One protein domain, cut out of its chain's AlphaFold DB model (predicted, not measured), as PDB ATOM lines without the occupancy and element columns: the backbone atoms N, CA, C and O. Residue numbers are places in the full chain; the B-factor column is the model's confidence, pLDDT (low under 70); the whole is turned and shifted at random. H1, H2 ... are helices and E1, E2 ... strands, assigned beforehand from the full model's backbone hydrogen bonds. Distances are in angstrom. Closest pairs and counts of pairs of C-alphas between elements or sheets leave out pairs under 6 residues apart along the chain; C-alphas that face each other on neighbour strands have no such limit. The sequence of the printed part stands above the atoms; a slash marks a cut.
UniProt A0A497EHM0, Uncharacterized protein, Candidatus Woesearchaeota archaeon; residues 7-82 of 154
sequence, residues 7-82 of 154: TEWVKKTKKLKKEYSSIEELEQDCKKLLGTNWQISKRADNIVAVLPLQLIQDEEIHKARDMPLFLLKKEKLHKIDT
ATOM      1  N   THR A   7      44.029 -22.303  60.634       68.06
ATOM      2  CA  THR A   7      42.696 -22.934  60.703       68.06
ATOM      3  C   THR A   7      41.939 -22.897  59.372       68.06
ATOM      4  O   THR A   7      41.142 -23.785  59.070       68.06
ATOM      5  N   GLU A   8      42.149 -21.855  58.572       76.81
ATOM      6  CA  GLU A   8      41.528 -21.693  57.261       76.81
ATOM      7  C   GLU A   8      42.224 -22.558  56.206       76.81
ATOM      8  O   GLU A   8      41.540 -23.198  55.406       76.81
ATOM      9  N   TRP A   9      43.557 -22.660  56.278       78.75
ATOM     10  CA  TRP A   9      44.353 -23.589  55.476       78.75
ATOM     11  C   TRP A   9      43.838 -25.021  55.629       78.75
ATOM     12  O   TRP A   9      43.390 -25.613  54.650       78.75
ATOM     13  N   VAL A  10      43.770 -25.528  56.866       76.94
ATOM     14  CA  VAL A  10      43.275 -26.885  57.169       76.94
ATOM     15  C   VAL A  10      41.857 -27.107  56.629       76.94
ATOM     16  O   VAL A  10      41.544 -28.150  56.053       76.94
ATOM     17  N   LYS A  11      40.967 -26.119  56.786       82.12
ATOM     18  CA  LYS A  11      39.591 -26.211  56.273       82.12
ATOM     19  C   LYS A  11      39.542 -26.284  54.748       82.12
ATOM     20  O   LYS A  11      38.714 -27.017  54.210       82.12
ATOM     21  N   LYS A  12      40.382 -25.518  54.051       86.44
ATOM     22  CA  LYS A  12      40.422 -25.489  52.585       86.44
ATOM     23  C   LYS A  12      41.080 -26.744  52.018       86.44
ATOM     24  O   LYS A  12      40.526 -27.353  51.109       86.44
ATOM     25  N   THR A  13      42.188 -27.198  52.593       86.12
ATOM     26  CA  THR A  13      42.909 -28.391  52.125       86.12
ATOM     27  C   THR A  13      42.151 -29.701  52.355       86.12
ATOM     28  O   THR A  13      42.286 -30.654  51.577       86.12
ATOM     29  N   LYS A  14      41.269 -29.759  53.361       84.50
ATOM     30  CA  LYS A  14      40.313 -30.870  53.527       84.50
ATOM     31  C   LYS A  14      39.357 -31.029  52.340       84.50
ATOM     32  O   LYS A  14      38.918 -32.147  52.094       84.50
ATOM     33  N   LYS A  15      39.076 -29.956  51.589       89.31
ATOM     34  CA  LYS A  15      38.179 -29.979  50.419       89.31
ATOM     35  C   LYS A  15      38.841 -30.491  49.138       89.31
ATOM     36  O   LYS A  15      38.122 -30.782  48.189       89.31
ATOM     37  N   LEU A  16      40.171 -30.616  49.111       91.50
ATOM     38  CA  LEU A  16      40.878 -31.234  47.985       91.50
ATOM     39  C   LEU A  16      40.393 -32.673  47.786       91.50
ATOM     40  O   LEU A  16      40.233 -33.414  48.767       91.50
ATOM     41  N   LYS A  17      40.207 -33.059  46.521       92.00
ATOM     42  CA  LYS A  17      39.749 -34.385  46.100       92.00
ATOM     43  C   LYS A  17      40.678 -35.486  46.615       92.00
ATOM     44  O   LYS A  17      41.847 -35.268  46.933       92.00
ATOM     45  N   LYS A  18      40.137 -36.703  46.672       91.62
ATOM     46  CA  LYS A  18      40.897 -37.910  47.031       91.62
ATOM     47  C   LYS A  18      41.804 -38.404  45.903       91.62
ATOM     48  O   LYS A  18      42.773 -39.097  46.189       91.62
ATOM     49  N   GLU A  19      41.491 -38.074  44.656       94.81
ATOM     50  CA  GLU A  19      42.240 -38.512  43.481       94.81
ATOM     51  C   GLU A  19      42.295 -37.383  42.446       94.81
ATOM     52  O   GLU A  19      41.314 -36.651  42.286       94.81
ATOM     53  N   TYR A  20      43.433 -37.273  41.762       95.50
ATOM     54  CA  TYR A  20      43.639 -36.409  40.601       95.50
ATOM     55  C   TYR A  20      44.312 -37.200  39.478       95.50
ATOM     56  O   TYR A  20      45.123 -38.096  39.728       95.50
ATOM     57  N   SER A  21      43.990 -36.846  38.238       94.31
ATOM     58  CA  SER A  21      44.519 -37.505  37.037       94.31
ATOM     59  C   SER A  21      45.929 -37.035  36.686       94.31
ATOM     60  O   SER A  21      46.624 -37.716  35.946       94.31
ATOM     61  N   SER A  22      46.344 -35.871  37.194       92.38
ATOM     62  CA  SER A  22      47.683 -35.317  36.999       92.38
ATOM     63  C   SER A  22      48.014 -34.258  38.059       92.38
ATOM     64  O   SER A  22      47.151 -33.849  38.843       92.38
ATOM     65  N   ILE A  23      49.267 -33.796  38.073       91.31
ATOM     66  CA  ILE A  23      49.712 -32.701  38.950       91.31
ATOM     67  C   ILE A  23      49.037 -31.388  38.547       91.31
ATOM     68  O   ILE A  23      48.624 -30.629  39.414       91.31
ATOM     69  N   GLU A  24      48.824 -31.161  37.256       93.31
ATOM     70  CA  GLU A  24      48.158 -29.968  36.731       93.31
ATOM     71  C   GLU A  24      46.694 -29.891  37.196       93.31
ATOM     72  O   GLU A  24      46.205 -28.809  37.525       93.31
ATOM     73  N   GLU A  25      45.985 -31.027  37.279       94.69
ATOM     74  CA  GLU A  25      44.618 -31.053  37.824       94.69
ATOM     75  C   GLU A  25      44.608 -30.667  39.314       94.69
ATOM     76  O   GLU A  25      43.756 -29.884  39.748       94.69
ATOM     77  N   LEU A  26      45.580 -31.170  40.084       94.50
ATOM     78  CA  LEU A  26      45.774 -30.789  41.484       94.50
ATOM     79  C   LEU A  26      46.083 -29.288  41.610       94.50
ATOM     80  O   LEU A  26      45.461 -28.606  42.422       94.50
ATOM     81  N   GLU A  27      46.984 -28.749  40.787       93.44
ATOM     82  CA  GLU A  27      47.349 -27.328  40.788       93.44
ATOM     83  C   GLU A  27      46.155 -26.416  40.499       93.44
ATOM     84  O   GLU A  27      45.969 -25.393  41.164       93.44
ATOM     85  N   GLN A  28      45.314 -26.784  39.531       94.44
ATOM     86  CA  GLN A  28      44.106 -26.024  39.213       94.44
ATOM     87  C   GLN A  28      43.124 -25.993  40.388       94.44
ATOM     88  O   GLN A  28      42.527 -24.950  40.664       94.44
ATOM     89  N   ASP A  29      42.954 -27.115  41.085       94.81
ATOM     90  CA  ASP A  29      42.065 -27.204  42.241       94.81
ATOM     91  C   ASP A  29      42.637 -26.449  43.452       94.81
ATOM     92  O   ASP A  29      41.934 -25.670  44.101       94.81
ATOM     93  N   CYS A  30      43.949 -26.558  43.689       92.50
ATOM     94  CA  CYS A  30      44.666 -25.747  44.669       92.50
ATOM     95  C   CYS A  30      44.523 -24.250  44.374       92.50
ATOM     96  O   CYS A  30      44.214 -23.486  45.282       92.50
ATOM     97  N   LYS A  31      44.645 -23.813  43.116       92.06
ATOM     98  CA  LYS A  31      44.463 -22.402  42.742       92.06
ATOM     99  C   LYS A  31      43.051 -21.898  43.043       92.06
ATOM    100  O   LYS A  31      42.889 -20.788  43.544       92.06
ATOM    101  N   LYS A  32      42.031 -22.723  42.786       92.44
ATOM    102  CA  LYS A  32      40.624 -22.399  43.082       92.44
ATOM    103  C   LYS A  32      40.344 -22.321  44.583       92.44
ATOM    104  O   LYS A  32      39.620 -21.432  45.020       92.44
ATOM    105  N   LEU A  33      40.894 -23.244  45.372       90.56
ATOM    106  CA  LEU A  33      40.601 -23.357  46.807       90.56
ATOM    107  C   LEU A  33      41.495 -22.478  47.689       90.56
ATOM    108  O   LEU A  33      41.031 -21.928  48.691       90.56
ATOM    109  N   LEU A  34      42.776 -22.381  47.343       86.19
ATOM    110  CA  LEU A  34      43.840 -21.789  48.158       86.19
ATOM    111  C   LEU A  34      44.324 -20.436  47.614       86.19
ATOM    112  O   LEU A  34      45.046 -19.727  48.314       86.19
ATOM    113  N   GLY A  35      43.924 -20.049  46.398       87.31
ATOM    114  CA  GLY A  35      44.373 -18.815  45.755       87.31
ATOM    115  C   GLY A  35      45.799 -18.943  45.224       87.31
ATOM    116  O   GLY A  35      46.097 -19.848  44.448       87.31
ATOM    117  N   THR A  36      46.686 -18.032  45.623       82.44
ATOM    118  CA  THR A  36      48.066 -17.940  45.106       82.44
ATOM    119  C   THR A  36      49.146 -18.243  46.142       82.44
ATOM    120  O   THR A  36      50.314 -18.314  45.783       82.44
ATOM    121  N   ASN A  37      48.790 -18.424  47.418       79.44
ATOM    122  CA  ASN A  37      49.753 -18.528  48.524       79.44
ATOM    123  C   ASN A  37      50.137 -19.981  48.855       79.44
ATOM    124  O   ASN A  37      50.121 -20.391  50.016       79.44
ATOM    125  N   TRP A  38      50.463 -20.779  47.843       86.69
ATOM    126  CA  TRP A  38      50.811 -22.194  47.991       86.69
ATOM    127  C   TRP A  38      51.819 -22.626  46.924       86.69
ATOM    128  O   TRP A  38      51.995 -21.955  45.910       86.69
ATOM    129  N   GLN A  39      52.478 -23.749  47.170       86.38
ATOM    130  CA  GLN A  39      53.409 -24.393  46.257       86.38
ATOM    131  C   GLN A  39      53.235 -25.909  46.311       86.38
ATOM    132  O   GLN A  39      52.805 -26.462  47.327       86.38
ATOM    133  N   ILE A  40      53.606 -26.583  45.228       88.19
ATOM    134  CA  ILE A  40      53.764 -28.034  45.214       88.19
ATOM    135  C   ILE A  40      55.240 -28.373  45.377       88.19
ATOM    136  O   ILE A  40      56.103 -27.835  44.690       88.19
ATOM    137  N   SER A  41      55.520 -29.308  46.277       84.31
ATOM    138  CA  SER A  41      56.835 -29.908  46.449       84.31
ATOM    139  C   SER A  41      56.753 -31.387  46.098       84.31
ATOM    140  O   SER A  41      55.993 -32.134  46.715       84.31
ATOM    141  N   LYS A  42      57.536 -31.821  45.109       82.44
ATOM    142  CA  LYS A  42      57.735 -33.245  44.835       82.44
ATOM    143  C   LYS A  42      58.824 -33.751  45.782       82.44
ATOM    144  O   LYS A  42      59.935 -33.224  45.789       82.44
ATOM    145  N   ARG A  43      58.478 -34.707  46.639       72.12
ATOM    146  CA  ARG A  43      59.359 -35.346  47.621       72.12
ATOM    147  C   ARG A  43      59.557 -36.794  47.185       72.12
ATOM    148  O   ARG A  43      58.575 -37.505  46.990       72.12
ATOM    149  N   ALA A  44      60.807 -37.232  47.054       67.38
ATOM    150  CA  ALA A  44      61.132 -38.514  46.420       67.38
ATOM    151  C   ALA A  44      60.492 -38.654  45.017       67.38
ATOM    152  O   ALA A  44      59.930 -37.698  44.478       67.38
ATOM    153  N   ASP A  45      60.576 -39.839  44.414       74.19
ATOM    154  CA  ASP A  45      60.113 -40.033  43.033       74.19
ATOM    155  C   ASP A  45      58.582 -39.963  42.895       74.19
ATOM    156  O   ASP A  45      58.069 -39.665  41.819       74.19
ATOM    157  N   ASN A  46      57.840 -40.203  43.985       84.94
ATOM    158  CA  ASN A  46      56.401 -40.474  43.913       84.94
ATOM    159  C   ASN A  46      55.532 -39.709  44.924       84.94
ATOM    160  O   ASN A  46      54.323 -39.925  44.923       84.94
ATOM    161  N   ILE A  47      56.072 -38.854  45.802       86.62
ATOM    162  CA  ILE A  47      55.241 -38.091  46.753       86.62
ATOM    163  C   ILE A  47      55.124 -36.640  46.295       86.62
ATOM    164  O   ILE A  47      56.100 -35.982  45.954       86.62
ATOM    165  N   VAL A  48      53.903 -36.122  46.316       87.88
ATOM    166  CA  VAL A  48      53.583 -34.734  45.998       87.88
ATOM    167  C   VAL A  48      52.935 -34.103  47.223       87.88
ATOM    168  O   VAL A  48      51.907 -34.574  47.703       87.88
ATOM    169  N   ALA A  49      53.548 -33.048  47.747       86.75
ATOM    170  CA  ALA A  49      53.071 -32.303  48.902       86.75
ATOM    171  C   ALA A  49      52.562 -30.923  48.476       86.75
ATOM    172  O   ALA A  49      53.220 -30.236  47.695       86.75
ATOM    173  N   VAL A  50      51.423 -30.498  49.023       87.81
ATOM    174  CA  VAL A  50      50.918 -29.125  48.881       87.81
ATOM    175  C   VAL A  50      51.290 -28.340  50.132       87.81
ATOM    176  O   VAL A  50      50.851 -28.669  51.233       87.81
ATOM    177  N   LEU A  51      52.097 -27.299  49.963       81.94
ATOM    178  CA  LEU A  51      52.651 -26.504  51.054       81.94
ATOM    179  C   LEU A  51      52.186 -25.050  50.932       81.94
ATOM    180  O   LEU A  51      52.050 -24.550  49.814       81.94
ATOM    181  N   PRO A  52      51.973 -24.329  52.042       78.25
ATOM    182  CA  PRO A  52      51.853 -22.879  51.978       78.25
ATOM    183  C   PRO A  52      53.189 -22.275  51.498       78.25
ATOM    184  O   PRO A  52      54.261 -22.775  51.841       78.25
ATOM    185  N   LEU A  53      53.146 -21.201  50.695       73.00
ATOM    186  CA  LEU A  53      54.370 -20.492  50.258       73.00
ATOM    187  C   LEU A  53      55.114 -19.845  51.431       73.00
ATOM    188  O   LEU A  53      56.325 -19.649  51.382       73.00
ATOM    189  N   GLN A  54      54.384 -19.526  52.494       63.81
ATOM    190  CA  GLN A  54      54.948 -19.037  53.740       63.81
ATOM    191  C   GLN A  54      55.370 -20.236  54.584       63.81
ATOM    192  O   GLN A  54      54.588 -20.765  55.371       63.81
ATOM    193  N   LEU A  55      56.620 -20.663  54.418       53.88
ATOM    194  CA  LEU A  55      57.336 -21.333  55.497       53.88
ATOM    195  C   LEU A  55      57.567 -20.260  56.571       53.88
ATOM    196  O   LEU A  55      58.532 -19.505  56.494       53.88
ATOM    197  N   ILE A  56      56.624 -20.109  57.509       47.91
ATOM    198  CA  ILE A  56      56.891 -19.356  58.740       47.91
ATOM    199  C   ILE A  56      58.108 -20.029  59.368       47.91
ATOM    200  O   ILE A  56      58.092 -21.243  59.570       47.91
ATOM    201  N   GLN A  57      59.161 -19.246  59.590       43.59
ATOM    202  CA  GLN A  57      60.387 -19.697  60.231       43.59
ATOM    203  C   GLN A  57      60.053 -20.485  61.516       43.59
ATOM    204  O   GLN A  57      59.366 -20.001  62.412       43.59
ATOM    205  N   ASP A  58      60.502 -21.737  61.507       42.47
ATOM    206  CA  ASP A  58      60.921 -22.601  62.613       42.47
ATOM    207  C   ASP A  58      59.995 -23.087  63.742       42.47
ATOM    208  O   ASP A  58      60.425 -24.002  64.430       42.47
ATOM    209  N   GLU A  59      58.732 -22.670  63.921       42.41
ATOM    210  CA  GLU A  59      57.953 -23.221  65.070       42.41
ATOM    211  C   GLU A  59      56.563 -23.817  64.776       42.41
ATOM    212  O   GLU A  59      56.048 -24.602  65.580       42.41
ATOM    213  N   GLU A  60      55.958 -23.560  63.610       48.06
ATOM    214  CA  GLU A  60      54.623 -24.108  63.277       48.06
ATOM    215  C   GLU A  60      54.624 -25.237  62.228       48.06
ATOM    216  O   GLU A  60      53.608 -25.918  62.050       48.06
ATOM    217  N   ILE A  61      55.757 -25.487  61.561       44.47
ATOM    218  CA  ILE A  61      55.892 -26.485  60.480       44.47
ATOM    219  C   ILE A  61      55.838 -27.936  60.989       44.47
ATOM    220  O   ILE A  61      55.555 -28.843  60.207       44.47
ATOM    221  N   HIS A  62      55.962 -28.169  62.301       47.38
ATOM    222  CA  HIS A  62      55.781 -29.490  62.924       47.38
ATOM    223  C   HIS A  62      54.362 -30.082  62.771       47.38
ATOM    224  O   HIS A  62      54.076 -31.167  63.265       47.38
ATOM    225  N   LYS A  63      53.448 -29.419  62.052       50.84
ATOM    226  CA  LYS A  63      52.132 -29.961  61.691       50.84
ATOM    227  C   LYS A  63      52.150 -30.649  60.324       50.84
ATOM    228  O   LYS A  63      51.316 -30.357  59.466       50.84
ATOM    229  N   ALA A  64      53.038 -31.631  60.138       47.22
ATOM    230  CA  ALA A  64      52.981 -32.569  59.006       47.22
ATOM    231  C   ALA A  64      51.579 -33.202  58.848       47.22
ATOM    232  O   ALA A  64      51.132 -33.483  57.736       47.22
ATOM    233  N   ARG A  65      50.840 -33.321  59.962       49.38
ATOM    234  CA  ARG A  65      49.446 -33.783  60.039       49.38
ATOM    235  C   ARG A  65      48.470 -33.008  59.140       49.38
ATOM    236  O   ARG A  65      47.481 -33.583  58.692       49.38
ATOM    237  N   ASP A  66      48.759 -31.740  58.852       62.16
ATOM    238  CA  ASP A  66      47.860 -30.817  58.147       62.16
ATOM    239  C   ASP A  66      48.292 -30.512  56.699       62.16
ATOM    240  O   ASP A  66      47.644 -29.719  55.999       62.16
ATOM    241  N   MET A  67      49.375 -31.139  56.230       75.81
ATOM    242  CA  MET A  67      49.872 -30.997  54.862       75.81
ATOM    243  C   MET A  67      49.223 -32.045  53.949       75.81
ATOM    244  O   MET A  67      49.349 -33.244  54.201       75.81
ATOM    245  N   PRO A  68      48.535 -31.643  52.865       85.25
ATOM    246  CA  PRO A  68      48.018 -32.593  51.888       85.25
ATOM    247  C   PRO A  68      49.168 -33.290  51.178       85.25
ATOM    248  O   PRO A  68      49.944 -32.654  50.460       85.25
ATOM    249  N   LEU A  69      49.246 -34.601  51.369       87.81
ATOM    250  CA  LEU A  69      50.186 -35.466  50.677       87.81
ATOM    251  C   LEU A  69      49.443 -36.305  49.645       87.81
ATOM    252  O   LEU A  69      48.328 -36.770  49.887       87.81
ATOM    253  N   PHE A  70      50.082 -36.518  48.506       90.75
ATOM    254  CA  PHE A  70      49.583 -37.339  47.418       90.75
ATOM    255  C   PHE A  70      50.663 -38.322  46.981       90.75
ATOM    256  O   PHE A  70      51.833 -37.960  46.877       90.75
ATOM    257  N   LEU A  71      50.262 -39.557  46.707       90.56
ATOM    258  CA  LEU A  71      51.109 -40.588  46.126       90.56
ATOM    259  C   LEU A  71      50.823 -40.684  44.628       90.56
ATOM    260  O   LEU A  71      49.691 -40.969  44.233       90.56
ATOM    261  N   LEU A  72      51.853 -40.488  43.812       88.56
ATOM    262  CA  LEU A  72      51.830 -40.763  42.385       88.56
ATOM    263  C   LEU A  72      51.921 -42.278  42.170       88.56
ATOM    264  O   LEU A  72      52.931 -42.911  42.473       88.56
ATOM    265  N   LYS A  73      50.847 -42.874  41.657       85.69
ATOM    266  CA  LYS A  73      50.757 -44.303  41.357       85.69
ATOM    267  C   LYS A  73      50.047 -44.486  40.027       85.69
ATOM    268  O   LYS A  73      48.907 -44.065  39.883       85.69
ATOM    269  N   LYS A  74      50.700 -45.167  39.077       84.44
ATOM    270  CA  LYS A  74      50.144 -45.414  37.731       84.44
ATOM    271  C   LYS A  74      49.617 -44.118  37.094       84.44
ATOM    272  O   LYS A  74      48.467 -44.064  36.675       84.44
ATOM    273  N   GLU A  75      50.447 -43.074  37.126       84.81
ATOM    274  CA  GLU A  75      50.158 -41.743  36.560       84.81
ATOM    275  C   GLU A  75      49.021 -40.962  37.243       84.81
ATOM    276  O   GLU A  75      48.704 -39.856  36.824       84.81
ATOM    277  N   LYS A  76      48.455 -41.473  38.342       89.69
ATOM    278  CA  LYS A  76      47.424 -40.791  39.134       89.69
ATOM    279  C   LYS A  76      47.941 -40.368  40.497       89.69
ATOM    280  O   LYS A  76      48.767 -41.051  41.097       89.69
ATOM    281  N   LEU A  77      47.412 -39.267  41.017       92.62
ATOM    282  CA  LEU A  77      47.687 -38.798  42.370       92.62
ATOM    283  C   LEU A  77      46.587 -39.254  43.314       92.62
ATOM    284  O   LEU A  77      45.438 -38.847  43.172       92.62
ATOM    285  N   HIS A  78      46.951 -40.032  44.325       92.88
ATOM    286  CA  HIS A  78      46.039 -40.456  45.380       92.88
ATOM    287  C   HIS A  78      46.367 -39.724  46.671       92.88
ATOM    288  O   HIS A  78      47.495 -39.805  47.157       92.88
ATOM    289  N   LYS A  79      45.387 -39.028  47.243       91.44
ATOM    290  CA  LYS A  79      45.544 -38.353  48.531       91.44
ATOM    291  C   LYS A  79      45.870 -39.391  49.596       91.44
ATOM    292  O   LYS A  79      45.121 -40.348  49.790       91.44
ATOM    293  N   ILE A  80      46.992 -39.195  50.268       86.56
ATOM    294  CA  ILE A  80      47.415 -40.029  51.381       86.56
ATOM    295  C   ILE A  80      46.534 -39.679  52.574       86.56
ATOM    296  O   ILE A  80      46.403 -38.514  52.956       86.56
ATOM    297  N   ASP A  81      45.929 -40.704  53.159       83.44
ATOM    298  CA  ASP A  81      45.298 -40.601  54.466       83.44
ATOM    299  C   ASP A  81      46.408 -40.602  55.521       83.44
ATOM    300  O   ASP A  81      46.911 -41.653  55.919       83.44
ATOM    301  N   THR A  82      46.866 -39.405  55.889       73.25
ATOM    302  CA  THR A  82      47.978 -39.216  56.826       73.25
ATOM    303  C   THR A  82      47.642 -39.743  58.215       73.25
ATOM    304  O   THR A  82      48.525 -40.257  58.892       73.25
TER     305      THR A  82
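AT A GLANCE: This is residues 7 to 82 of the 154 residues of an uncharacterized protein of Candidatus Woesearchaeota archaeon (UniProt A0A497EHM0). A strongly twisted sheet of four antiparallel strands, E1 - E2 - E3 - E4, has helix H2 on one face, as two layers; short H1 makes a helical hairpin with H2. The sheet is a meander, each strand the antiparallel neighbour of the one before. The printed part has 76 residues, with H1 H2 E1 E2 E3 E4 along it, mixed class; it is compact, with radius of gyration of the C-alphas 11.9 A and spans 36 by 26 by 18 A.

HOW THE PARTS SIT: Start at H1, residues 7 to 13, which only grazes the sheet. It touches residues 33 to 34 alone of H2, residues 23 to 34; closest are C-alphas 12 and 33, 6.2 A. They run opposite ways at a shallow tilt of 33 degrees, only just short of steep. H2's height over the sheet is 6.0 A. Every O i to N i+4 pair in both helices is within hydrogen-bond range. In E1, residues 38 to 43, and E2, residues 47 to 52, find N 41 and O 49, 2.9 A. E3, residues 69 to 73, has O 70 at 2.8 A from N 48, and N 71 at 2.8 A from O 78 of E4, residues 76 to 79.

IN THESE COORDINATES: Find C-alpha 7, where H1 begins, at (42.696, -22.934, 60.703); E4 ends at C-alpha 79, (45.544, -38.353, 48.531). H2 spans 15.4 A, E1 15.7 A and E2 16.4 A.

THE WHOLE: The printed part has no cut; E2 to E3 is a long link, and pLDDT is under 70 at residues 7, 44 and 54 to 66.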